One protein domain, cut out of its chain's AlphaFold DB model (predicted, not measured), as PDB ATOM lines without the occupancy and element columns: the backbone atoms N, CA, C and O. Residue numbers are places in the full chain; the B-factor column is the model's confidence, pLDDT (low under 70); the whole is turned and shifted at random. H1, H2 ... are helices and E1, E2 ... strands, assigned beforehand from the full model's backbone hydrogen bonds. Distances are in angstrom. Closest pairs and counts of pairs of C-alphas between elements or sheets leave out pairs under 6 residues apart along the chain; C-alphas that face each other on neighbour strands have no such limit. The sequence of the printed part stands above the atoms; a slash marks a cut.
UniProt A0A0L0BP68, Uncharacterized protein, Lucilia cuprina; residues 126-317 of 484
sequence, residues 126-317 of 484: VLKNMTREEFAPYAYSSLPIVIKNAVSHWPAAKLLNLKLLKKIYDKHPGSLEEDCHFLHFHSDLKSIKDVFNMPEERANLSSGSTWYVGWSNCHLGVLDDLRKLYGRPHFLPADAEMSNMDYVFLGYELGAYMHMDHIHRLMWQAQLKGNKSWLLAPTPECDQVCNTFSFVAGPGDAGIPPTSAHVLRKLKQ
ATOM      1  N   VAL A 126     205.698 283.510 164.078       94.62
ATOM      2  CA  VAL A 126     205.194 282.422 164.922       94.62
ATOM      3  C   VAL A 126     204.514 283.007 166.153       94.62
ATOM      4  O   VAL A 126     205.151 283.635 166.997       94.62
ATOM      5  N   LEU A 127     203.211 282.776 166.261       94.94
ATOM      6  CA  LEU A 127     202.363 283.264 167.338       94.94
ATOM      7  C   LEU A 127     201.920 282.111 168.242       94.94
ATOM      8  O   LEU A 127     201.766 280.968 167.806       94.94
ATOM      9  N   LYS A 128     201.703 282.409 169.524       95.06
ATOM     10  CA  LYS A 128     201.061 281.476 170.460       95.06
ATOM     11  C   LYS A 128     199.546 281.497 170.257       95.06
ATOM     12  O   LYS A 128     199.017 282.406 169.623       95.06
ATOM     13  N   ASN A 129     198.857 280.503 170.810       93.75
ATOM     14  CA  ASN A 129     197.401 280.500 170.844       93.75
ATOM     15  C   ASN A 129     196.884 281.777 171.533       93.75
ATOM     16  O   ASN A 129     197.290 282.065 172.658       93.75
ATOM     17  N   MET A 130     196.031 282.532 170.843       92.50
ATOM     18  CA  MET A 130     195.599 283.876 171.231       92.50
ATOM     19  C   MET A 130     194.118 284.103 170.944       92.50
ATOM     20  O   MET A 130     193.483 283.343 170.207       92.50
ATOM     21  N   THR A 131     193.577 285.155 171.546       93.50
ATOM     22  CA  THR A 131     192.201 285.614 171.344       93.50
ATOM     23  C   THR A 131     192.045 286.381 170.030       93.50
ATOM     24  O   THR A 131     193.015 286.721 169.348       93.50
ATOM     25  N   ARG A 132     190.792 286.653 169.653       92.81
ATOM     26  CA  ARG A 132     190.467 287.416 168.444       92.81
ATOM     27  C   ARG A 132     191.027 288.836 168.505       92.81
ATOM     28  O   ARG A 132     191.519 289.345 167.503       92.81
ATOM     29  N   GLU A 133     190.929 289.470 169.666       91.50
ATOM     30  CA  GLU A 133     191.327 290.857 169.898       91.50
ATOM     31  C   GLU A 133     192.847 291.010 169.788       91.50
ATOM     32  O   GLU A 133     193.333 291.949 169.161       91.50
ATOM     33  N   GLU A 134     193.593 290.036 170.313       92.81
ATOM     34  CA  GLU A 134     195.054 289.970 170.210       92.81
ATOM     35  C   GLU A 134     195.526 289.687 168.777       92.81
ATOM     36  O   GLU A 134     196.562 290.198 168.354       92.81
ATOM     37  N   PHE A 135     194.767 288.894 168.012       91.50
ATOM     38  CA  PHE A 135     195.116 288.552 166.633       91.50
ATOM     39  C   PHE A 135     194.728 289.632 165.608       91.50
ATOM     40  O   PHE A 135     195.333 289.719 164.537       91.50
ATOM     41  N   ALA A 136     193.740 290.478 165.915       87.06
ATOM     42  CA  ALA A 136     193.200 291.480 164.993       87.06
ATOM     43  C   ALA A 136     194.253 292.383 164.306       87.06
ATOM     44  O   ALA A 136     194.112 292.610 163.100       87.06
ATOM     45  N   PRO A 137     195.329 292.848 164.980       87.06
ATOM     46  CA  PRO A 137     196.386 293.636 164.336       87.06
ATOM     47  C   PRO A 137     197.173 292.861 163.265       87.06
ATOM     48  O   PRO A 137     197.679 293.458 162.316       87.06
ATOM     49  N   TYR A 138     197.269 291.536 163.397       87.38
ATOM     50  CA  TYR A 138     198.056 290.668 162.516       87.38
ATOM     51  C   TYR A 138     197.241 290.077 161.366       87.38
ATOM     52  O   TYR A 138     197.809 289.753 160.321       87.38
ATOM     53  N   ALA A 139     195.921 289.963 161.534       83.06
ATOM     54  CA  ALA A 139     195.029 289.240 160.629       83.06
ATOM     55  C   ALA A 139     195.105 289.668 159.158       83.06
ATOM     56  O   ALA A 139     194.899 288.848 158.271       83.06
ATOM     57  N   TYR A 140     195.415 290.938 158.896       78.81
ATOM     58  CA  TYR A 140     195.512 291.504 157.545       78.81
ATOM     59  C   TYR A 140     196.923 292.001 157.216       78.81
ATOM     60  O   TYR A 140     197.108 292.850 156.340       78.81
ATOM     61  N   SER A 141     197.925 291.489 157.931       79.62
ATOM     62  CA  SER A 141     199.330 291.722 157.609       79.62
ATOM     63  C   SER A 141     199.772 290.810 156.464       79.62
ATOM     64  O   SER A 141     199.322 289.676 156.355       79.62
ATOM     65  N   SER A 142     200.681 291.284 155.614       75.56
ATOM     66  CA  SER A 142     201.246 290.489 154.514       75.56
ATOM     67  C   SER A 142     202.265 289.444 154.974       75.56
ATOM     68  O   SER A 142     202.905 288.801 154.143       75.56
ATOM     69  N   LEU A 143     202.460 289.310 156.286       83.31
ATOM     70  CA  LEU A 143     203.405 288.369 156.853       83.31
ATOM     71  C   LEU A 143     202.789 286.967 156.832       83.31
ATOM     72  O   LEU A 143     201.623 286.807 157.197       83.31
ATOM     73  N   PRO A 144     203.557 285.936 156.455       88.06
ATOM     74  CA  PRO A 144     203.135 284.569 156.697       88.06
ATOM     75  C   PRO A 144     203.109 284.327 158.203       88.06
ATOM     76  O   PRO A 144     204.097 284.583 158.893       88.06
ATOM     77  N   ILE A 145     201.980 283.849 158.717       92.12
ATOM     78  CA  ILE A 145     201.771 283.662 160.156       92.12
ATOM     79  C   ILE A 145     201.514 282.189 160.451       92.12
ATOM     80  O   ILE A 145     200.769 281.523 159.733       92.12
ATOM     81  N   VAL A 146     202.093 281.691 161.543       94.50
ATOM     82  CA  VAL A 146     201.797 280.366 162.096       94.50
ATOM     83  C   VAL A 146     201.380 280.523 163.548       94.50
ATOM     84  O   VAL A 146     202.176 280.946 164.381       94.50
ATOM     85  N   ILE A 147     200.146 280.148 163.865       95.44
ATOM     86  CA  ILE A 147     199.604 280.191 165.223       95.44
ATOM     87  C   ILE A 147     199.672 278.787 165.810       95.44
ATOM     88  O   ILE A 147     198.993 277.865 165.346       95.44
ATOM     89  N   LYS A 148     200.507 278.622 166.834       96.00
ATOM     90  CA  LYS A 148     200.782 277.325 167.446       96.00
ATOM     91  C   LYS A 148     199.599 276.811 168.258       96.00
ATOM     92  O   LYS A 148     199.037 277.548 169.069       96.00
ATOM     93  N   ASN A 149     199.258 275.532 168.072       94.31
ATOM     94  CA  ASN A 149     198.195 274.819 168.801       94.31
ATOM     95  C   ASN A 149     196.795 275.467 168.756       94.31
ATOM     96  O   ASN A 149     195.946 275.151 169.595       94.31
ATOM     97  N   ALA A 150     196.521 276.349 167.792       94.19
ATOM     98  CA  ALA A 150     195.266 277.093 167.718       94.19
ATOM     99  C   ALA A 150     194.031 276.189 167.544       94.19
ATOM    100  O   ALA A 150     192.983 276.431 168.137       94.19
ATOM    101  N   VAL A 151     194.159 275.112 166.769       94.88
ATOM    102  CA  VAL A 151     193.043 274.214 166.413       94.88
ATOM    103  C   VAL A 151     193.132 272.851 167.102       94.88
ATOM    104  O   VAL A 151     192.373 271.934 166.801       94.88
ATOM    105  N   SER A 152     194.040 272.717 168.070       93.25
ATOM    106  CA  SER A 152     194.280 271.477 168.826       93.25
ATOM    107  C   SER A 152     193.050 270.959 169.590       93.25
ATOM    108  O   SER A 152     192.929 269.759 169.831       93.25
ATOM    109  N   HIS A 153     192.122 271.852 169.945       93.75
ATOM    110  CA  HIS A 153     190.890 271.533 170.666       93.75
ATOM    111  C   HIS A 153     189.791 270.926 169.776       93.75
ATOM    112  O   HIS A 153     188.789 270.436 170.296       93.75
ATOM    113  N   TRP A 154     189.942 270.955 168.447       96.06
ATOM    114  CA  TRP A 154     188.919 270.442 167.541       96.06
ATOM    115  C   TRP A 154     188.799 268.915 167.604       96.06
ATOM    116  O   TRP A 154     189.817 268.217 167.528       96.06
ATOM    117  N   PRO A 155     187.568 268.364 167.629       95.81
ATOM    118  CA  PRO A 155     187.345 266.925 167.498       95.81
ATOM    119  C   PRO A 155     188.025 266.325 166.260       95.81
ATOM    120  O   PRO A 155     188.532 265.201 166.316       95.81
ATOM    121  N   ALA A 156     188.099 267.091 165.163       94.50
ATOM    122  CA  ALA A 156     188.752 266.696 163.919       94.50
ATOM    123  C   ALA A 156     190.214 266.257 164.105       94.50
ATOM    124  O   ALA A 156     190.635 265.305 163.452       94.50
ATOM    125  N   ALA A 157     190.971 266.871 165.021       91.81
ATOM    126  CA  ALA A 157     192.375 266.517 165.245       91.81
ATOM    127  C   ALA A 157     192.548 265.040 165.652       91.81
ATOM    128  O   ALA A 157     193.511 264.380 165.256       91.81
ATOM    129  N   LYS A 158     191.580 264.486 166.394       91.69
ATOM    130  CA  LYS A 158     191.588 263.083 166.834       91.69
ATOM    131  C   LYS A 158     190.804 262.188 165.876       91.69
ATOM    132  O   LYS A 158     191.322 261.172 165.409       91.69
ATOM    133  N   LEU A 159     189.568 262.583 165.571       93.88
ATOM    134  CA  LEU A 159     188.577 261.737 164.905       93.88
ATOM    135  C   LEU A 159     188.757 261.658 163.388       93.88
ATOM    136  O   LEU A 159     188.455 260.621 162.802       93.88
ATOM    137  N   LEU A 160     189.245 262.723 162.744       93.12
ATOM    138  CA  LEU A 160     189.289 262.781 161.286       93.12
ATOM    139  C   LEU A 160     190.342 261.809 160.741       93.12
ATOM    140  O   LEU A 160     191.525 261.866 161.090       93.12
ATOM    141  N   ASN A 161     189.899 260.879 159.903       92.31
ATOM    142  CA  ASN A 161     190.730 259.924 159.182       92.31
ATOM    143  C   ASN A 161     190.038 259.536 157.864       92.31
ATOM    144  O   ASN A 161     188.863 259.852 157.660       92.31
ATOM    145  N   LEU A 162     190.760 258.840 156.982       92.19
ATOM    146  CA  LEU A 162     190.247 258.463 155.661       92.19
ATOM    147  C   LEU A 162     188.973 257.601 155.741       92.19
ATOM    148  O   LEU A 162     188.050 257.796 154.955       92.19
ATOM    149  N   LYS A 163     188.877 256.702 156.732       93.25
ATOM    150  CA  LYS A 163     187.706 255.829 156.938       93.25
ATOM    151  C   LYS A 163     186.456 256.628 157.324       93.25
ATOM    152  O   LYS A 163     185.371 256.361 156.814       93.25
ATOM    153  N   LEU A 164     186.604 257.622 158.201       94.62
ATOM    154  CA  LEU A 164     185.517 258.513 158.600       94.62
ATOM    155  C   LEU A 164     185.078 259.402 157.435       94.62
ATOM    156  O   LEU A 164     183.880 259.547 157.224       94.62
ATOM    157  N   LEU A 165     186.026 259.950 156.665       94.38
ATOM    158  CA  LEU A 165     185.714 260.723 155.461       94.38
ATOM    159  C   LEU A 165     184.883 259.891 154.483       94.38
ATOM    160  O   LEU A 165     183.796 260.319 154.108       94.38
ATOM    161  N   LYS A 166     185.327 258.669 154.169       94.44
ATOM    162  CA  LYS A 166     184.579 257.743 153.313       94.44
ATOM    163  C   LYS A 166     183.153 257.514 153.827       94.44
ATOM    164  O   LYS A 166     182.201 257.705 153.084       94.44
ATOM    165  N   LYS A 167     182.991 257.229 155.125       95.50
ATOM    166  CA  LYS A 167     181.670 257.039 155.749       95.50
ATOM    167  C   LYS A 167     180.758 258.269 155.633       95.50
ATOM    168  O   LYS A 167     179.549 258.107 155.494       95.50
ATOM    169  N   ILE A 168     181.307 259.481 155.739       95.06
ATOM    170  CA  ILE A 168     180.529 260.720 155.600       95.06
ATOM    171  C   ILE A 168     180.077 260.901 154.148       95.06
ATOM    172  O   ILE A 168     178.910 261.200 153.925       95.06
ATOM    173  N   TYR A 169     180.958 260.688 153.172       93.81
ATOM    174  CA  TYR A 169     180.595 260.798 151.756       93.81
ATOM    175  C   TYR A 169     179.589 259.714 151.335       93.81
ATOM    176  O   TYR A 169     178.573 260.035 150.729       93.81
ATOM    177  N   ASP A 170     179.781 258.460 151.758       93.75
ATOM    178  CA  ASP A 170     178.866 257.347 151.450       93.75
ATOM    179  C   ASP A 170     177.449 257.553 152.025       93.75
ATOM    180  O   ASP A 170     176.471 257.027 151.494       93.75
ATOM    181  N   LYS A 171     177.312 258.328 153.111       95.38
ATOM    182  CA  LYS A 171     176.014 258.671 153.716       95.38
ATOM    183  C   LYS A 171     175.171 259.590 152.821       95.38
ATOM    184  O   LYS A 171     173.947 259.586 152.946       95.38
ATOM    185  N   HIS A 172     175.804 260.385 151.958       92.56
ATOM    186  CA  HIS A 172     175.145 261.413 151.152       92.56
ATOM    187  C   HIS A 172     175.213 261.056 149.657       92.56
ATOM    188  O   HIS A 172     176.280 261.197 149.050       92.56
ATOM    189  N   PRO A 173     174.106 260.598 149.037       87.56
ATOM    190  CA  PRO A 173     174.094 260.227 147.622       87.56
ATOM    191  C   PRO A 173     174.353 261.450 146.733       87.56
ATOM    192  O   PRO A 173     173.896 262.547 147.038       87.56
ATOM    193  N   GLY A 174     175.096 261.267 145.641       84.44
ATOM    194  CA  GLY A 174     175.488 262.353 144.729       84.44
ATOM    195  C   GLY A 174     176.724 263.147 145.169       84.44
ATOM    196  O   GLY A 174     177.330 263.821 144.345       84.44
ATOM    197  N   SER A 175     177.191 263.003 146.416       86.38
ATOM    198  CA  SER A 175     178.360 263.747 146.924       86.38
ATOM    199  C   SER A 175     179.691 263.428 146.220       86.38
ATOM    200  O   SER A 175     180.629 264.220 146.291       86.38
ATOM    201  N   LEU A 176     179.787 262.273 145.550       84.19
ATOM    202  CA  LEU A 176     180.950 261.855 144.753       84.19
ATOM    203  C   LEU A 176     180.834 262.217 143.265       84.19
ATOM    204  O   LEU A 176     181.812 262.070 142.536       84.19
ATOM    205  N   GLU A 177     179.642 262.617 142.821       76.44
ATOM    206  CA  GLU A 177     179.302 262.890 141.418       76.44
ATOM    207  C   GLU A 177     179.147 264.392 141.139       76.44
ATOM    208  O   GLU A 177     179.057 264.788 139.982       76.44
ATOM    209  N   GLU A 178     179.128 265.234 142.179       72.69
ATOM    210  CA  GLU A 178     179.161 266.687 142.021       72.69
ATOM    211  C   GLU A 178     180.465 267.149 141.354       72.69
ATOM    212  O   GLU A 178     181.559 266.715 141.726       72.69
ATOM    213  N   ASP A 179     180.342 268.099 140.418       70.06
ATOM    214  CA  ASP A 179     181.454 268.777 139.738       70.06
ATOM    215  C   ASP A 179     182.194 269.736 140.694       70.06
ATOM    216  O   ASP A 179     182.201 270.960 140.542       70.06
ATOM    217  N   CYS A 180     182.815 269.169 141.724       79.75
ATOM    218  CA  CYS A 180     183.692 269.862 142.655       79.75
ATOM    219  C   CYS A 180     185.139 269.863 142.166       79.75
ATOM    220  O   CYS A 180     185.594 268.978 141.440       79.75
ATOM    221  N   HIS A 181     185.912 270.847 142.623       85.38
ATOM    222  CA  HIS A 181     187.309 270.957 142.245       85.38
ATOM    223  C   HIS A 181     188.153 269.862 142.915       85.38
ATOM    224  O   HIS A 181     188.328 269.864 144.136       85.38
ATOM    225  N   PHE A 182     188.693 268.943 142.108       90.50
ATOM    226  CA  PHE A 182     189.629 267.906 142.538       90.50
ATOM    227  C   PHE A 182     191.061 268.262 142.118       90.50
ATOM    228  O   PHE A 182     191.349 268.493 140.945       90.50
ATOM    229  N   LEU A 183     191.966 268.290 143.092       90.00
ATOM    230  CA  LEU A 183     193.376 268.629 142.943       90.00
ATOM    231  C   LEU A 183     194.209 267.352 143.069       90.00
ATOM    232  O   LEU A 183     194.540 266.918 144.174       90.00
ATOM    233  N   HIS A 184     194.562 266.755 141.932       88.56
ATOM    234  CA  HIS A 184     195.369 265.531 141.897       88.56
ATOM    235  C   HIS A 184     196.863 265.772 142.173       88.56
ATOM    236  O   HIS A 184     197.578 264.836 142.527       88.56
ATOM    237  N   PHE A 185     197.345 267.009 142.006       86.12
ATOM    238  CA  PHE A 185     198.760 267.382 142.108       86.12
ATOM    239  C   PHE A 185     199.673 266.409 141.329       86.12
ATOM    240  O   PHE A 185     199.493 266.243 140.126       86.12
ATOM    241  N   HIS A 186     200.605 265.741 142.014       81.81
ATOM    242  CA  HIS A 186     201.527 264.744 141.456       81.81
ATOM    243  C   HIS A 186     200.996 263.299 141.485       81.81
ATOM    244  O   HIS A 186     201.709 262.384 141.076       81.81
ATOM    245  N   SER A 187     199.789 263.065 142.005       86.44
ATOM    246  CA  SER A 187     199.223 261.718 142.104       86.44
ATOM    247  C   SER A 187     198.545 261.266 140.806       86.44
ATOM    248  O   SER A 187     198.095 262.070 139.992       86.44
ATOM    249  N   ASP A 188     198.460 259.950 140.635       89.06
ATOM    250  CA  ASP A 188     197.726 259.232 139.586       89.06
ATOM    251  C   ASP A 188     196.204 259.172 139.831       89.06
ATOM    252  O   ASP A 188     195.455 258.711 138.967       89.06
ATOM    253  N   LEU A 189     195.740 259.635 140.994       91.19
ATOM    254  CA  LEU A 189     194.332 259.653 141.391       91.19
ATOM    255  C   LEU A 189     193.613 260.794 140.671       91.19
ATOM    256  O   LEU A 189     194.105 261.919 140.664       91.19
ATOM    257  N   LYS A 190     192.437 260.531 140.090       89.62
ATOM    258  CA  LYS A 190     191.704 261.528 139.287       89.62
ATOM    259  C   LYS A 190     190.411 262.001 139.936       89.62
ATOM    260  O   LYS A 190     189.882 263.034 139.539       89.62
ATOM    261  N   SER A 191     189.898 261.255 140.909       91.19
ATOM    262  CA  SER A 191     188.622 261.541 141.558       91.19
ATOM    263  C   SER A 191     188.623 261.187 143.045       91.19
ATOM    264  O   SER A 191     189.412 260.363 143.509       91.19
ATOM    265  N   ILE A 192     187.671 261.755 143.793       91.75
ATOM    266  CA  ILE A 192     187.424 261.407 145.206       91.75
ATOM    267  C   ILE A 192     187.104 259.907 145.340       91.75
ATOM    268  O   ILE A 192     187.530 259.248 146.290       91.75
ATOM    269  N   LYS A 193     186.408 259.340 144.347       90.94
ATOM    270  CA  LYS A 193     186.098 257.910 144.282       90.94
ATOM    271  C   LYS A 193     187.363 257.050 144.233       90.94
ATOM    272  O   LYS A 193     187.420 256.034 144.921       90.94
ATOM    273  N   ASP A 194     188.386 257.472 143.490       91.81
ATOM    274  CA  ASP A 194     189.673 256.765 143.440       91.81
ATOM    275  C   ASP A 194     190.379 256.803 144.799       91.81
ATOM    276  O   ASP A 194     190.920 255.794 145.247       91.81
ATOM    277  N   VAL A 195     190.310 257.941 145.499       92.62
ATOM    278  CA  VAL A 195     190.885 258.104 146.845       92.62
ATOM    279  C   VAL A 195     190.226 257.146 147.842       92.62
ATOM    280  O   VAL A 195     190.918 256.479 148.608       92.62
ATOM    281  N   PHE A 196     188.895 257.026 147.829       93.06
ATOM    282  CA  PHE A 196     188.168 256.135 148.744       93.06
ATOM    283  C   PHE A 196     188.219 254.651 148.368       93.06
ATOM    284  O   PHE A 196     187.928 253.801 149.218       93.06
ATOM    285  N   ASN A 197     188.588 254.331 147.128       92.56
ATOM    286  CA  ASN A 197     188.798 252.961 146.655       92.56
ATOM    287  C   ASN A 197     190.270 252.533 146.686       92.56
ATOM    288  O   ASN A 197     190.585 251.402 146.317       92.56
ATOM    289  N   MET A 198     191.166 253.408 147.142       92.69
ATOM    290  CA  MET A 198     192.580 253.099 147.292       92.69
ATOM    291  C   MET A 198     192.799 251.928 148.272       92.69
ATOM    292  O   MET A 198     192.169 251.902 149.334       92.69
ATOM    293  N   PRO A 199     193.720 250.988 147.971       91.75
ATOM    294  CA  PRO A 199     194.098 249.929 148.905       91.75
ATOM    295  C   PRO A 199     194.591 250.488 150.246       91.75
ATOM    296  O   PRO A 199     195.344 251.465 150.269       91.75
ATOM    297  N   GLU A 200     194.228 249.845 151.364       89.25
ATOM    298  CA  GLU A 200     194.624 250.311 152.707       89.25
ATOM    299  C   GLU A 200     196.150 250.383 152.877       89.25
ATOM    300  O   GLU A 200     196.656 251.286 153.542       89.25
ATOM    301  N   GLU A 201     196.891 249.480 152.230       89.19
ATOM    302  CA  GLU A 201     198.358 249.466 152.250       89.19
ATOM    303  C   GLU A 201     198.959 250.744 151.652       89.19
ATOM    304  O   GLU A 201     199.904 251.301 152.208       89.19
ATOM    305  N   ARG A 202     198.364 251.254 150.565       90.00
ATOM    306  CA  ARG A 202     198.782 252.506 149.920       90.00
ATOM    307  C   ARG A 202     198.308 253.727 150.703       90.00
ATOM    308  O   ARG A 202     199.042 254.705 150.840       90.00
ATOM    309  N   ALA A 203     197.105 253.663 151.271       88.00
ATOM    310  CA  ALA A 203     196.566 254.728 152.112       88.00
ATOM    311  C   ALA A 203     197.366 254.937 153.413       88.00
ATOM    312  O   ALA A 203     197.327 256.028 153.977       88.00
ATOM    313  N   ASN A 204     198.092 253.920 153.883       88.12
ATOM    314  CA  ASN A 204     198.976 253.999 155.050       88.12
ATOM    315  C   ASN A 204     200.467 254.130 154.687       88.12
ATOM    316  O   ASN A 204     201.299 254.154 155.590       88.12
ATOM    317  N   LEU A 205     200.803 254.204 153.391       87.56
ATOM    318  CA  LEU A 205     202.177 254.176 152.871       87.56
ATOM    319  C   LEU A 205     202.997 252.959 153.358       87.56
ATOM    320  O   LEU A 205     204.211 253.033 153.523       87.56
ATOM    321  N   SER A 206     202.340 251.819 153.582       83.75
ATOM    322  CA  SER A 206     203.016 250.554 153.897       83.75
ATOM    323  C   SER A 206     203.577 249.885 152.638       83.75
ATOM    324  O   SER A 206     204.597 249.207 152.697       83.75
ATOM    325  N   SER A 207     202.888 250.056 151.505       75.88
ATOM    326  CA  SER A 207     203.248 249.514 150.191       75.88
ATOM    327  C   SER A 207     202.687 250.418 149.088       75.88
ATOM    328  O   SER A 207     201.589 250.962 149.225       75.88
ATOM    329  N   GLY A 208     203.421 250.586 147.987       78.25
ATOM    330  CA  GLY A 208     203.016 251.413 146.845       78.25
ATOM    331  C   GLY A 208     203.662 252.802 146.803       78.25
ATOM    332  O   GLY A 208     204.634 253.081 147.498       78.25
ATOM    333  N   SER A 209     203.149 253.666 145.923       84.00
ATOM    334  CA  SER A 209     203.690 255.006 145.673       84.00
ATOM    335  C   SER A 209     203.065 256.079 146.568       84.00
ATOM    336  O   SER A 209     201.877 256.027 146.909       84.00
ATOM    337  N   THR A 210     203.870 257.095 146.882       90.31
ATOM    338  CA  THR A 210     203.445 258.327 147.556       90.31
ATOM    339  C   THR A 210     202.324 259.014 146.784       90.31
ATOM    340  O   THR A 210     202.287 258.982 145.553       90.31
ATOM    341  N   TRP A 211     201.418 259.671 147.493       92.00
ATOM    342  CA  TRP A 211     200.278 260.357 146.896       92.00
ATOM    343  C   TRP A 211     199.911 261.566 147.746       92.00
ATOM    344  O   TRP A 211     200.075 261.545 148.962       92.00
ATOM    345  N   TYR A 212     199.409 262.620 147.110       92.88
ATOM    346  CA  TYR A 212     198.872 263.791 147.791       92.88
ATOM    347  C   TYR A 212     197.791 264.410 146.924       92.88
ATOM    348  O   TYR A 212     198.012 264.666 145.742       92.88
ATOM    349  N   VAL A 213     196.623 264.614 147.518       94.12
ATOM    350  CA  VAL A 213     195.437 265.137 146.846       94.12
ATOM    351  C   VAL A 213     194.767 266.184 147.715       94.12
ATOM    352  O   VAL A 213     194.900 266.197 148.943       94.12
ATOM    353  N   GLY A 214     194.006 267.051 147.066       94.12
ATOM    354  CA  GLY A 214     193.044 267.902 147.737       94.12
ATOM    355  C   GLY A 214     191.737 267.963 146.972       94.12
ATOM    356  O   GLY A 214     191.703 267.700 145.775       94.12
ATOM    357  N   TRP A 215     190.654 268.319 147.642       93.38
ATOM    358  CA  TRP A 215     189.398 268.612 146.958       93.38
ATOM    359  C   TRP A 215     188.562 269.613 147.744       93.38
ATOM    360  O   TRP A 215     188.681 269.717 148.968       93.38
ATOM    361  N   SER A 216     187.716 270.353 147.029       91.69
ATOM    362  CA  SER A 216     186.679 271.192 147.629       91.69
ATOM    363  C   SER A 216     185.444 270.362 147.953       91.69
ATOM    364  O   SER A 216     184.990 269.575 147.123       91.69
ATOM    365  N   ASN A 217     184.849 270.581 149.116       89.50
ATOM    366  CA  ASN A 217     183.547 270.027 149.451       89.50
ATOM    367  C   ASN A 217     182.427 271.018 149.095       89.50
ATOM    368  O   ASN A 217     182.310 272.057 149.750       89.50
ATOM    369  N   CYS A 218     181.617 270.692 148.084       85.00
ATOM    370  CA  CYS A 218     180.477 271.511 147.650       85.00
ATOM    371  C   CYS A 218     179.125 270.974 148.152       85.00
ATOM    372  O   CYS A 218     178.169 271.745 148.259       85.00
ATOM    373  N   HIS A 219     179.052 269.694 148.539       90.50
ATOM    374  CA  HIS A 219     177.806 269.070 148.972       90.50
ATOM    375  C   HIS A 219     177.431 269.521 150.389       90.50
ATOM    376  O   HIS A 219     178.094 269.178 151.379       90.50
ATOM    377  N   LEU A 220     176.311 270.238 150.518       89.94
ATOM    378  CA  LEU A 220     175.868 270.838 151.784       89.94
ATOM    379  C   LEU A 220     175.701 269.810 152.918       89.94
ATOM    380  O   LEU A 220     176.045 270.102 154.061       89.94
ATOM    381  N   GLY A 221     175.231 268.596 152.612       92.00
ATOM    382  CA  GLY A 221     175.067 267.532 153.611       92.00
ATOM    383  C   GLY A 221     176.393 266.994 154.160       92.00
ATOM    384  O   GLY A 221     176.511 266.733 155.357       92.00
ATOM    385  N   VAL A 222     177.422 266.889 153.307       93.19
ATOM    386  CA  VAL A 222     178.767 266.464 153.731       93.19
ATOM    387  C   VAL A 222     179.396 267.585 154.551       93.19
ATOM    388  O   VAL A 222     180.002 267.335 155.589       93.19
ATOM    389  N   LEU A 223     179.224 268.830 154.100       91.69
ATOM    390  CA  LEU A 223     179.725 270.015 154.786       91.69
ATOM    391  C   LEU A 223     179.144 270.153 156.199       91.69
ATOM    392  O   LEU A 223     179.900 270.419 157.130       91.69
ATOM    393  N   ASP A 224     177.840 269.928 156.380       92.94
ATOM    394  CA  ASP A 224     177.200 269.946 157.703       92.94
ATOM    395  C   ASP A 224     177.801 268.895 158.651       92.94
ATOM    396  O   ASP A 224     178.102 269.185 159.810       92.94
ATOM    397  N   ASP A 225     178.047 267.679 158.156       94.56
ATOM    398  CA  ASP A 225     178.659 266.616 158.955       94.56
ATOM    399  C   ASP A 225     180.137 266.902 159.285       94.56
ATOM    400  O   ASP A 225     180.570 266.659 160.414       94.56
ATOM    401  N   LEU A 226     180.908 267.469 158.351       93.69
ATOM    402  CA  LEU A 226     182.301 267.862 158.592       93.69
ATOM    403  C   LEU A 226     182.423 269.041 159.566       93.69
ATOM    404  O   LEU A 226     183.294 269.026 160.439       93.69
ATOM    405  N   ARG A 227     181.516 270.023 159.497       92.50
ATOM    406  CA  ARG A 227     181.504 271.200 160.387       92.50
ATOM    407  C   ARG A 227     181.126 270.893 161.837       92.50
ATOM    408  O   ARG A 227     181.289 271.739 162.713       92.50
ATOM    409  N   LYS A 228     180.685 269.668 162.128       94.56
ATOM    410  CA  LYS A 228     180.572 269.157 163.508       94.56
ATOM    411  C   LYS A 228     181.939 268.793 164.097       94.56
ATOM    412  O   LYS A 228     182.085 268.736 165.315       94.56
ATOM    413  N   LEU A 229     182.941 268.528 163.251       94.62
ATOM    414  CA  LEU A 229     184.287 268.114 163.662       94.62
ATOM    415  C   LEU A 229     185.263 269.288 163.776       94.62
ATOM    416  O   LEU A 229     186.198 269.222 164.578       94.62
ATOM    417  N   TYR A 230     185.072 270.336 162.980       93.25
ATOM    418  CA  TYR A 230     185.864 271.562 163.011       93.25
ATOM    419  C   TYR A 230     184.971 272.778 162.754       93.25
ATOM    420  O   TYR A 230     183.956 272.681 162.074       93.25
ATOM    421  N   GLY A 231     185.358 273.933 163.292       89.88
ATOM    422  CA  GLY A 231     184.587 275.168 163.162       89.88
ATOM    423  C   GLY A 231     185.431 276.333 162.673       89.88
ATOM    424  O   GLY A 231     186.551 276.171 162.197       89.88
ATOM    425  N   ARG A 232     184.896 277.542 162.839       90.12
ATOM    426  CA  ARG A 232     185.671 278.771 162.664       90.12
ATOM    427  C   ARG A 232     186.769 278.833 163.734       90.12
ATOM    428  O   ARG A 232     186.424 278.775 164.916       90.12
ATOM    429  N   PRO A 233     188.054 278.998 163.375       92.19
ATOM    430  CA  PRO A 233     189.094 279.221 164.370       92.19
ATOM    431  C   PRO A 233     188.788 280.446 165.238       92.19
ATOM    432  O   PRO A 233     188.388 281.498 164.732       92.19
ATOM    433  N   HIS A 234     188.965 280.312 166.553       92.62
ATOM    434  CA  HIS A 234     188.547 281.314 167.542       92.62
ATOM    435  C   HIS A 234     189.302 282.641 167.418       92.62
ATOM    436  O   HIS A 234     188.731 283.690 167.700       92.62
ATOM    437  N   PHE A 235     190.551 282.599 166.952       92.44
ATOM    438  CA  PHE A 235     191.397 283.778 166.762       92.44
ATOM    439  C   PHE A 235     190.990 284.628 165.549       92.44
ATOM    440  O   PHE A 235     191.422 285.770 165.439       92.44
ATOM    441  N   LEU A 236     190.173 284.116 164.616       91.00
ATOM    442  CA  LEU A 236     189.825 284.884 163.418       91.00
ATOM    443  C   LEU A 236     188.953 286.108 163.761       91.00
ATOM    444  O   LEU A 236     187.973 285.956 164.504       91.00
ATOM    445  N   PRO A 237     189.233 287.295 163.175       87.81
ATOM    446  CA  PRO A 237     188.421 288.508 163.323       87.81
ATOM    447  C   PRO A 237     186.971 288.284 162.922       87.81
ATOM    448  O   PRO A 237     186.725 287.457 162.052       87.81
ATOM    449  N   ALA A 238     186.020 289.031 163.494       84.56
ATOM    450  CA  ALA A 238     184.585 288.866 163.227       84.56
ATOM    451  C   ALA A 238     184.205 289.084 161.747       84.56
ATOM    452  O   ALA A 238     183.327 288.380 161.247       84.56
ATOM    453  N   ASP A 239     184.915 289.975 161.050       79.69
ATOM    454  CA  ASP A 239     184.791 290.285 159.621       79.69
ATOM    455  C   ASP A 239     185.461 289.251 158.697       79.69
ATOM    456  O   ASP A 239     185.308 289.332 157.479       79.69
ATOM    457  N   ALA A 240     186.172 288.253 159.237       82.69
ATOM    458  CA  ALA A 240     186.660 287.129 158.445       82.69
ATOM    459  C   ALA A 240     185.490 286.240 157.990       82.69
ATOM    460  O   ALA A 240     184.894 285.507 158.785       82.69
ATOM    461  N   GLU A 241     185.163 286.313 156.702       76.94
ATOM    462  CA  GLU A 241     184.141 285.479 156.072       76.94
ATOM    463  C   GLU A 241     184.579 284.006 156.047       76.94
ATOM    464  O   GLU A 241     185.718 283.692 155.701       76.94
ATOM    465  N   MET A 242     183.663 283.091 156.377       79.50
ATOM    466  CA  MET A 242     183.857 281.671 156.092       79.50
ATOM    467  C   MET A 242     183.201 281.327 154.762       79.50
ATOM    468  O   MET A 242     182.014 281.583 154.570       79.50
ATOM    469  N   SER A 243     183.970 280.710 153.869       78.00
ATOM    470  CA  SER A 243     183.449 280.126 152.634       78.00
ATOM    471  C   SER A 243     182.337 279.110 152.934       78.00
ATOM    472  O   SER A 243     182.317 278.491 153.998       78.00
ATOM    473  N   ASN A 244     181.414 278.907 151.998       80.69
ATOM    474  CA  ASN A 244     180.474 277.781 152.001       80.69
ATOM    475  C   ASN A 244     181.076 276.510 151.371       80.69
ATOM    476  O   ASN A 244     180.358 275.542 151.164       80.69
ATOM    477  N   MET A 245     182.375 276.526 151.078       83.69
ATOM    478  CA  MET A 245     183.155 275.402 150.569       83.69
ATOM    479  C   MET A 245     184.448 275.291 151.372       83.69
ATOM    480  O   MET A 245     185.205 276.264 151.461       83.69
ATOM    481  N   ASP A 246     184.702 274.103 151.915       88.75
ATOM    482  CA  ASP A 246     185.918 273.791 152.664       88.75
ATOM    483  C   ASP A 246     186.811 272.873 151.814       88.75
ATOM    484  O   ASP A 246     186.307 272.014 151.086       88.75
ATOM    485  N   TYR A 247     188.131 273.039 151.908       91.94
ATOM    486  CA  TYR A 247     189.093 272.186 151.205       91.94
ATOM    487  C   TYR A 247     189.712 271.176 152.164       91.94
ATOM    488  O   TYR A 247     190.150 271.533 153.259       91.94
ATOM    489  N   VAL A 248     189.787 269.921 151.730       93.25
ATOM    490  CA  VAL A 248     190.454 268.846 152.466       93.25
ATOM    491  C   VAL A 248     191.702 268.444 151.695       93.25
ATOM    492  O   VAL A 248     191.619 268.181 150.501       93.25
ATOM    493  N   PHE A 249     192.847 268.393 152.376       93.81
ATOM    494  CA  PHE A 249     194.126 267.959 151.813       93.81
ATOM    495  C   PHE A 249     194.670 266.771 152.608       93.81
ATOM    496  O   PHE A 249     194.706 266.818 153.839       93.81
ATOM    497  N   LEU A 250     195.080 265.711 151.914       92.88
ATOM    498  CA  LEU A 250     195.619 264.487 152.510       92.88
ATOM    499  C   LEU A 250     196.636 263.839 151.580       92.88
ATOM    500  O   LEU A 250     196.520 263.901 150.357       92.88
ATOM    501  N   GLY A 251     197.609 263.173 152.188       92.06
ATOM    502  CA  GLY A 251     198.626 262.420 151.481       92.06
ATOM    503  C   GLY A 251     199.893 262.249 152.300       92.06
ATOM    504  O   GLY A 251     199.951 262.645 153.466       92.06
ATOM    505  N   TYR A 252     200.907 261.692 151.649       89.19
ATOM    506  CA  TYR A 252     202.233 261.451 152.197       89.19
ATOM    507  C   TYR A 252     203.309 261.926 151.229       89.19
ATOM    508  O   TYR A 252     203.202 261.667 150.030       89.19
ATOM    509  N   GLU A 253     204.349 262.554 151.786       84.06
ATOM    510  CA  GLU A 253     205.617 262.982 151.160       84.06
ATOM    511  C   GLU A 253     205.523 263.980 149.991       84.06
ATOM    512  O   GLU A 253     206.406 264.818 149.831       84.06
ATOM    513  N   LEU A 254     204.445 263.949 149.209       85.19
ATOM    514  CA  LEU A 254     204.155 264.894 148.141       85.19
ATOM    515  C   LEU A 254     203.400 266.120 148.671       85.19
ATOM    516  O   LEU A 254     202.827 266.119 149.762       85.19
ATOM    517  N   GLY A 255     203.375 267.172 147.858       86.75
ATOM    518  CA  GLY A 255     202.680 268.417 148.156       86.75
ATOM    519  C   GLY A 255     202.116 269.077 146.904       86.75
ATOM    520  O   GLY A 255     202.127 268.509 145.810       86.75
ATOM    521  N   ALA A 256     201.614 270.296 147.079       87.50
ATOM    522  CA  ALA A 256     201.195 271.128 145.963       87.50
ATOM    523  C   ALA A 256     202.411 271.676 145.197       87.50
ATOM    524  O   ALA A 256     203.459 271.931 145.792       87.50
ATOM    525  N   TYR A 257     202.242 271.898 143.892       85.25
ATOM    526  CA  TYR A 257     203.212 272.622 143.067       85.25
ATOM    527  C   TYR A 257     203.461 274.030 143.617       85.25
ATOM    528  O   TYR A 257     202.625 274.565 144.341       85.25
ATOM    529  N   MET A 258     204.567 274.669 143.240       83.31
ATOM    530  CA  MET A 258     204.721 276.107 143.476       83.31
ATOM    531  C   MET A 258     203.628 276.851 142.695       83.31
ATOM    532  O   MET A 258     203.538 276.709 141.478       83.31
ATOM    533  N   HIS A 259     202.778 277.597 143.394       79.12
ATOM    534  CA  HIS A 259     201.674 278.356 142.807       79.12
ATOM    535  C   HIS A 259     201.367 279.584 143.658       79.12
ATOM    536  O   HIS A 259     201.795 279.682 144.811       79.12
ATOM    537  N   MET A 260     200.597 280.508 143.085       76.75
ATOM    538  CA  MET A 260     200.081 281.664 143.796       76.75
ATOM    539  C   MET A 260     198.557 281.610 143.862       76.75
ATOM    540  O   MET A 260     197.877 281.492 142.845       76.75
ATOM    541  N   ASP A 261     198.015 281.722 145.074       74.94
ATOM    542  CA  ASP A 261     196.572 281.727 145.287       74.94
ATOM    543  C   ASP A 261     195.986 283.132 145.125       74.94
ATOM    544  O   ASP A 261     196.262 284.041 145.913       74.94
ATOM    545  N   HIS A 262     195.097 283.298 144.147       70.00
ATOM    546  CA  HIS A 262     194.360 284.541 143.911       70.00
ATOM    547  C   HIS A 262     193.049 284.594 144.708       70.00
ATOM    548  O   HIS A 262     191.961 284.722 144.149       70.00
ATOM    549  N   ILE A 263     193.141 284.495 146.037       71.81
ATOM    550  CA  ILE A 263     191.972 284.526 146.926       71.81
ATOM    551  C   ILE A 263     191.897 285.882 147.635       71.81
ATOM    552  O   ILE A 263     192.750 286.244 148.439       71.81
ATOM    553  N   HIS A 264     190.837 286.641 147.348       66.62
ATOM    554  CA  HIS A 264     190.614 288.000 147.868       66.62
ATOM    555  C   HIS A 264     190.117 288.055 149.328       66.62
ATOM    556  O   HIS A 264     189.774 289.127 149.825       66.62
ATOM    557  N   ARG A 265     190.039 286.907 150.006       74.69
ATOM    558  CA  ARG A 265     189.517 286.739 151.371       74.69
ATOM    559  C   ARG A 265     190.618 286.209 152.282       74.69
ATOM    560  O   ARG A 265     191.572 285.605 151.799       74.69
ATOM    561  N   LEU A 266     190.454 286.388 153.595       79.88
ATOM    562  CA  LEU A 266     191.375 285.822 154.580       79.88
ATOM    563  C   LEU A 266     191.399 284.291 154.451       79.88
ATOM    564  O   LEU A 266     190.391 283.631 154.697       79.88
ATOM    565  N   MET A 267     192.547 283.739 154.063       84.94
ATOM    566  CA  MET A 267     192.769 282.302 153.939       84.94
ATOM    567  C   MET A 267     193.508 281.814 155.173       84.94
ATOM    568  O   MET A 267     194.408 282.478 155.678       84.94
ATOM    569  N   TRP A 268     193.165 280.621 155.627       89.62
ATOM    570  CA  TRP A 268     193.902 279.923 156.663       89.62
ATOM    571  C   TRP A 268     193.888 278.424 156.364       89.62
ATOM    572  O   TRP A 268     192.987 277.921 155.693       89.62
ATOM    573  N   GLN A 269     194.899 277.713 156.851       92.62
ATOM    574  CA  GLN A 269     194.992 276.259 156.762       92.62
ATOM    575  C   GLN A 269     195.286 275.685 158.145       92.62
ATOM    576  O   GLN A 269     196.230 276.102 158.814       92.62
ATOM    577  N   ALA A 270     194.470 274.725 158.573       94.88
ATOM    578  CA  ALA A 270     194.652 273.996 159.822       94.88
ATOM    579  C   ALA A 270     195.389 272.679 159.564       94.88
ATOM    580  O   ALA A 270     194.904 271.833 158.812       94.88
ATOM    581  N   GLN A 271     196.528 272.479 160.225       95.62
ATOM    582  CA  GLN A 271     197.248 271.213 160.169       95.62
ATOM    583  C   GLN A 271     196.730 270.288 161.274       95.62
ATOM    584  O   GLN A 271     197.007 270.489 162.451       95.62
ATOM    585  N   LEU A 272     195.951 269.267 160.910       94.88
ATOM    586  CA  LEU A 272     195.317 268.384 161.899       94.88
ATOM    587  C   LEU A 272     196.210 267.212 162.319       94.88
ATOM    588  O   LEU A 272     196.280 266.883 163.500       94.88
ATOM    589  N   LYS A 273     196.881 266.573 161.355       92.56
ATOM    590  CA  LYS A 273     197.731 265.391 161.561       92.56
ATOM    591  C   LYS A 273     198.997 265.494 160.724       92.56
ATOM    592  O   LYS A 273     198.955 266.028 159.621       92.56
ATOM    593  N   GLY A 274     200.099 264.953 161.237       91.94
ATOM    594  CA  GLY A 274     201.404 265.032 160.582       91.94
ATOM    595  C   GLY A 274     201.959 266.456 160.500       91.94
ATOM    596  O   GLY A 274     201.358 267.409 161.000       91.94
ATOM    597  N   ASN A 275     203.113 266.581 159.852       93.31
ATOM    598  CA  ASN A 275     203.809 267.848 159.662       93.31
ATOM    599  C   ASN A 275     203.725 268.268 158.195       93.31
ATOM    600  O   ASN A 275     203.912 267.437 157.308       93.31
ATOM    601  N   LYS A 276     203.500 269.559 157.945       93.00
ATOM    602  CA  LYS A 276     203.517 270.139 156.599       93.00
ATOM    603  C   LYS A 276     204.622 271.178 156.500       93.00
ATOM    604  O   LYS A 276     204.604 272.179 157.219       93.00
ATOM    605  N   SER A 277     205.580 270.937 155.612       92.12
ATOM    606  CA  SER A 277     206.599 271.914 155.240       92.12
ATOM    607  C   SER A 277     206.048 272.873 154.192       92.12
ATOM    608  O   SER A 277     205.493 272.454 153.178       92.12
ATOM    609  N   TRP A 278     206.237 274.158 154.431       92.12
ATOM    610  CA  TRP A 278     205.917 275.241 153.521       92.12
ATOM    611  C   TRP A 278     207.208 275.818 152.976       92.12
ATOM    612  O   TRP A 278     208.109 276.132 153.751       92.12
ATOM    613  N   LEU A 279     207.279 275.976 151.659       91.06
ATOM    614  CA  LEU A 279     208.326 276.721 150.979       91.06
ATOM    615  C   LEU A 279     207.678 277.967 150.386       91.06
ATOM    616  O   LEU A 279     206.782 277.852 149.553       91.06
ATOM    617  N   LEU A 280     208.104 279.142 150.841       89.06
ATOM    618  CA  LEU A 280     207.650 280.414 150.298       89.06
ATOM    619  C   LEU A 280     208.785 281.027 149.493       89.06
ATOM    620  O   LEU A 280     209.856 281.302 150.035       89.06
ATOM    621  N   ALA A 281     208.521 281.238 148.209       88.31
ATOM    622  CA  ALA A 281     209.377 281.987 147.307       88.31
ATOM    623  C   ALA A 281     208.677 283.304 146.930       88.31
ATOM    624  O   ALA A 281     207.448 283.314 146.783       88.31
ATOM    625  N   PRO A 282     209.418 284.418 146.812       86.50
ATOM    626  CA  PRO A 282     208.873 285.643 146.254       86.50
ATOM    627  C   PRO A 282     208.564 285.468 144.763       86.50
ATOM    628  O   PRO A 282     208.901 284.466 144.133       86.50
ATOM    629  N   THR A 283     207.876 286.453 144.199       84.88
ATOM    630  CA  THR A 283     207.656 286.500 142.754       84.88
ATOM    631  C   THR A 283     208.958 286.894 142.046       84.88
ATOM    632  O   THR A 283     209.733 287.643 142.645       84.88
ATOM    633  N   PRO A 284     209.201 286.460 140.790       85.25
ATOM    634  CA  PRO A 284     210.504 286.628 140.131       85.25
ATOM    635  C   PRO A 284     211.010 288.076 140.083       85.25
ATOM    636  O   PRO A 284     212.208 288.341 140.126       85.25
ATOM    637  N   GLU A 285     210.095 289.046 140.035       83.62
ATOM    638  CA  GLU A 285     210.422 290.478 140.011       83.62
ATOM    639  C   GLU A 285     210.992 290.979 141.353       83.62
ATOM    640  O   GLU A 285     211.641 292.023 141.407       83.62
ATOM    641  N   CYS A 286     210.755 290.236 142.436       87.50
ATOM    642  CA  CYS A 286     211.151 290.549 143.805       87.50
ATOM    643  C   CYS A 286     212.304 289.683 144.330       87.50
ATOM    644  O   CYS A 286     212.712 289.881 145.479       87.50
ATOM    645  N   ASP A 287     212.868 288.789 143.513       86.94
ATOM    646  CA  ASP A 287     213.961 287.876 143.892       86.94
ATOM    647  C   ASP A 287     215.202 288.607 144.434       86.94
ATOM    648  O   ASP A 287     215.936 288.072 145.259       86.94
ATOM    649  N   GLN A 288     215.441 289.850 144.004       89.62
ATOM    650  CA  GLN A 288     216.579 290.652 144.474       89.62
ATOM    651  C   GLN A 288     216.351 291.311 145.843       89.62
ATOM    652  O   GLN A 288     217.304 291.733 146.493       89.62
ATOM    653  N   VAL A 289     215.092 291.461 146.261       89.94
ATOM    654  CA  VAL A 289     214.709 292.185 147.487       89.94
ATOM    655  C   VAL A 289     214.299 291.219 148.593       89.94
ATOM    656  O   VAL A 289     214.477 291.513 149.778       89.94
ATOM    657  N   CYS A 290     213.715 290.090 148.211       89.00
ATOM    658  CA  CYS A 290     213.051 289.166 149.107       89.00
ATOM    659  C   CYS A 290     213.731 287.803 149.085       89.00
ATOM    660  O   CYS A 290     214.246 287.369 148.063       89.00
ATOM    661  N   ASN A 291     213.715 287.123 150.230       88.81
ATOM    662  CA  ASN A 291     214.381 285.839 150.385       88.81
ATOM    663  C   ASN A 291     213.370 284.698 150.372       88.81
ATOM    664  O   ASN A 291     212.294 284.798 150.966       88.81
ATOM    665  N   THR A 292     213.758 283.587 149.758       90.19
ATOM    666  CA  THR A 292     213.050 282.313 149.889       90.19
ATOM    667  C   THR A 292     213.324 281.722 151.267       90.19
ATOM    668  O   THR A 292     214.475 281.642 151.699       90.19
ATOM    669  N   PHE A 293     212.281 281.271 151.956       91.12
ATOM    670  CA  PHE A 293     212.416 280.579 153.237       91.12
ATOM    671  C   PHE A 293     211.387 279.464 153.375       91.12
ATOM    672  O   PHE A 293     210.389 279.400 152.655       91.12
ATOM    673  N   SER A 294     211.639 278.566 154.325       91.62
ATOM    674  CA  SER A 294     210.741 277.460 154.628       91.62
ATOM    675  C   SER A 294     210.379 277.418 156.105       91.62
ATOM    676  O   SER A 294     211.113 277.910 156.963       91.62
ATOM    677  N   PHE A 295     209.216 276.851 156.403       92.44
ATOM    678  CA  PHE A 295     208.769 276.621 157.770       92.44
ATOM    679  C   PHE A 295     207.872 275.394 157.860       92.44
ATOM    680  O   PHE A 295     207.348 274.915 156.859       92.44
ATOM    681  N   VAL A 296     207.675 274.885 159.075       92.69
ATOM    682  CA  VAL A 296     206.873 273.682 159.318       92.69
ATOM    683  C   VAL A 296     205.666 274.017 160.188       92.69
ATOM    684  O   VAL A 296     205.799 274.598 161.271       92.69
ATOM    685  N   ALA A 297     204.486 273.622 159.714       93.88
ATOM    686  CA  ALA A 297     203.258 273.580 160.494       93.88
ATOM    687  C   ALA A 297     203.090 272.168 161.073       93.88
ATOM    688  O   ALA A 297     203.098 271.186 160.325       93.88
ATOM    689  N   GLY A 298     202.984 272.072 162.398       95.62
ATOM    690  CA  GLY A 298     202.768 270.812 163.108       95.62
ATOM    691  C   GLY A 298     201.290 270.564 163.433       95.62
ATOM    692  O   GLY A 298     200.454 271.441 163.210       95.62
ATOM    693  N   PRO A 299     200.946 269.389 163.987       95.62
ATOM    694  CA  PRO A 299     199.582 269.072 164.393       95.62
ATOM    695  C   PRO A 299     199.031 270.101 165.386       95.62
ATOM    696  O   PRO A 299     199.648 270.379 166.410       95.62
ATOM    697  N   GLY A 300     197.850 270.642 165.097       94.06
ATOM    698  CA  GLY A 300     197.187 271.664 165.904       94.06
ATOM    699  C   GLY A 300     197.527 273.106 165.513       94.06
ATOM    700  O   GLY A 300     196.874 274.019 166.023       94.06
ATOM    701  N   ASP A 301     198.492 273.328 164.619       95.94
ATOM    702  CA  ASP A 301     198.853 274.665 164.147       95.94
ATOM    703  C   ASP A 301     197.866 275.178 163.088       95.94
ATOM    704  O   ASP A 301     197.338 274.418 162.270       95.94
ATOM    705  N   ALA A 302     197.656 276.495 163.071       93.94
ATOM    706  CA  ALA A 302     196.945 277.186 162.000       93.94
ATOM    707  C   ALA A 302     197.898 278.138 161.266       93.94
ATOM    708  O   ALA A 302     198.497 279.018 161.882       93.94
ATOM    709  N   GLY A 303     198.048 277.952 159.957       89.69
ATOM    710  CA  GLY A 303     198.858 278.804 159.089       89.69
ATOM    711  C   GLY A 303     198.000 279.791 158.302       89.69
ATOM    712  O   GLY A 303     196.919 279.435 157.835       89.69
ATOM    713  N   ILE A 304     198.492 281.015 158.124       86.44
ATOM    714  CA  ILE A 304     197.876 282.050 157.289       86.44
ATOM    715  C   ILE A 304     198.879 282.427 156.194       86.44
ATOM    716  O   ILE A 304     199.945 282.968 156.511       86.44
ATOM    717  N   PRO A 305     198.583 282.117 154.919       80.56
ATOM    718  CA  PRO A 305     199.456 282.452 153.808       80.56
ATOM    719  C   PRO A 305     199.372 283.946 153.436       80.56
ATOM    720  O   PRO A 305     198.321 284.581 153.601       80.56
ATOM    721  N   PRO A 306     200.462 284.508 152.883       68.75
ATOM    722  CA  PRO A 306     200.644 285.954 152.702       68.75
ATOM    723  C   PRO A 306     199.710 286.587 151.652       68.75
ATOM    724  O   PRO A 306     199.396 287.776 151.735       68.75
ATOM    725  N   THR A 307     199.218 285.810 150.681       60.41
ATOM    726  CA  THR A 307     198.365 286.279 149.568       60.41
ATOM    727  C   THR A 307     197.014 286.830 150.026       60.41
ATOM    728  O   THR A 307     196.504 287.790 149.446       60.41
ATOM    729  N   SER A 308     196.464 286.286 151.112       49.22
ATOM    730  CA  SER A 308     195.131 286.641 151.611       49.22
ATOM    731  C   SER A 308     195.025 288.055 152.201       49.22
ATOM    732  O   SER A 308     193.945 288.651 152.244       49.22
ATOM    733  N   ALA A 309     196.156 288.632 152.610       50.44
ATOM    734  CA  ALA A 309     196.203 289.922 153.278       50.44
ATOM    735  C   ALA A 309     196.481 291.100 152.339       50.44
ATOM    736  O   ALA A 309     196.026 292.203 152.622       50.44
ATOM    737  N   HIS A 310     197.181 290.908 151.213       53.88
ATOM    738  CA  HIS A 310     197.538 292.026 150.327       53.88
ATOM    739  C   HIS A 310     196.307 292.641 149.649       53.88
ATOM    740  O   HIS A 310     196.137 293.860 149.659       53.88
ATOM    741  N   VAL A 311     195.410 291.807 149.113       49.91
ATOM    742  CA  VAL A 311     194.178 292.288 148.470       49.91
ATOM    743  C   VAL A 311     193.273 292.949 149.498       49.91
ATOM    744  O   VAL A 311     192.806 294.059 149.261       49.91
ATOM    745  N   LEU A 312     193.051 292.317 150.653       51.91
ATOM    746  CA  LEU A 312     192.169 292.889 151.663       51.91
ATOM    747  C   LEU A 312     192.777 294.135 152.314       51.91
ATOM    748  O   LEU A 312     192.039 295.057 152.625       51.91
ATOM    749  N   ARG A 313     194.106 294.214 152.466       56.84
ATOM    750  CA  ARG A 313     194.811 295.440 152.865       56.84
ATOM    751  C   ARG A 313     194.636 296.527 151.823       56.84
ATOM    752  O   ARG A 313     194.352 297.646 152.211       56.84
ATOM    753  N   LYS A 314     194.774 296.226 150.530       56.28
ATOM    754  CA  LYS A 314     194.570 297.207 149.459       56.28
ATOM    755  C   LYS A 314     193.111 297.655 149.403       56.28
ATOM    756  O   LYS A 314     192.856 298.847 149.332       56.28
ATOM    757  N   LEU A 315     192.155 296.738 149.554       55.19
ATOM    758  CA  LEU A 315     190.732 297.057 149.698       55.19
ATOM    759  C   LEU A 315     190.475 297.904 150.944       55.19
ATOM    760  O   LEU A 315     189.802 298.918 150.832       55.19
ATOM    761  N   LYS A 316     191.043 297.550 152.104       54.91
ATOM    762  CA  LYS A 316     190.956 298.330 153.346       54.91
ATOM    763  C   LYS A 316     191.634 299.689 153.204       54.91
ATOM    764  O   LYS A 316     191.079 300.659 153.668       54.91
ATOM    765  N   GLN A 317     192.763 299.805 152.516       59.59
ATOM    766  CA  GLN A 317     193.435 301.079 152.240       59.59
ATOM    767  C   GLN A 317     192.641 301.955 151.267       59.59
ATOM    768  O   GLN A 317     192.603 303.162 151.445       59.59
TER     769      GLN A 317
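Overview. This is residues 126 to 317 of the 484 residues of an uncharacterized protein of Lucilia cuprina (UniProt A0A0L0BP68). The domain has little regular structure: long loops join three small two-stranded antiparallel sheets, E1 - E6, E2 - E3 and E4 - E5, with H1 and H7 toward one end, H3, H4 and H5 toward the other, and residues 284 to 289 sticking out. Seven named helices and six named strands, class mixed, hold 74 of 192 printed residues. It is compact, radius of gyration of the C-alphas 17.4 A, spanning 47 by 36 by 30 A.

Along the chain. In order come H1, residues 132-135, E1 145-147, H2 155-159, H3 162-171, H4 192-196, H5 200-203, E2 212-217, H6 220-226, E3 246-251, 17.1 A long, E4 276-280, E5 293-297, E6 302-304 and H7 307-317. C-alpha 132 is at (190.467, 287.416, 168.444), C-alpha 317 at (193.435, 301.079, 152.240).

Arrangement. Within hydrogen-bond range are N 147 and O 302 of E1 and E6, 2.8 A, N 213 and O 250 of E2 and E3, 2.9 A, and N 278 and O 295 of the hairpin E4 and E5, 2.8 A. H3 touches H6, closest C-alphas Tyr 169 and Val 222, 6.3 A. Every O i to N i+4 pair is within range in H2, H3, H4 and H6, 5 of 7 in H7.

Size, cuts and confidence. The printed part has no cut. Links H3 to H4, H6 to E3, E3 to E4 and E4 to E5 are long. Residues 264 and 306 to 317 have pLDDT under 70.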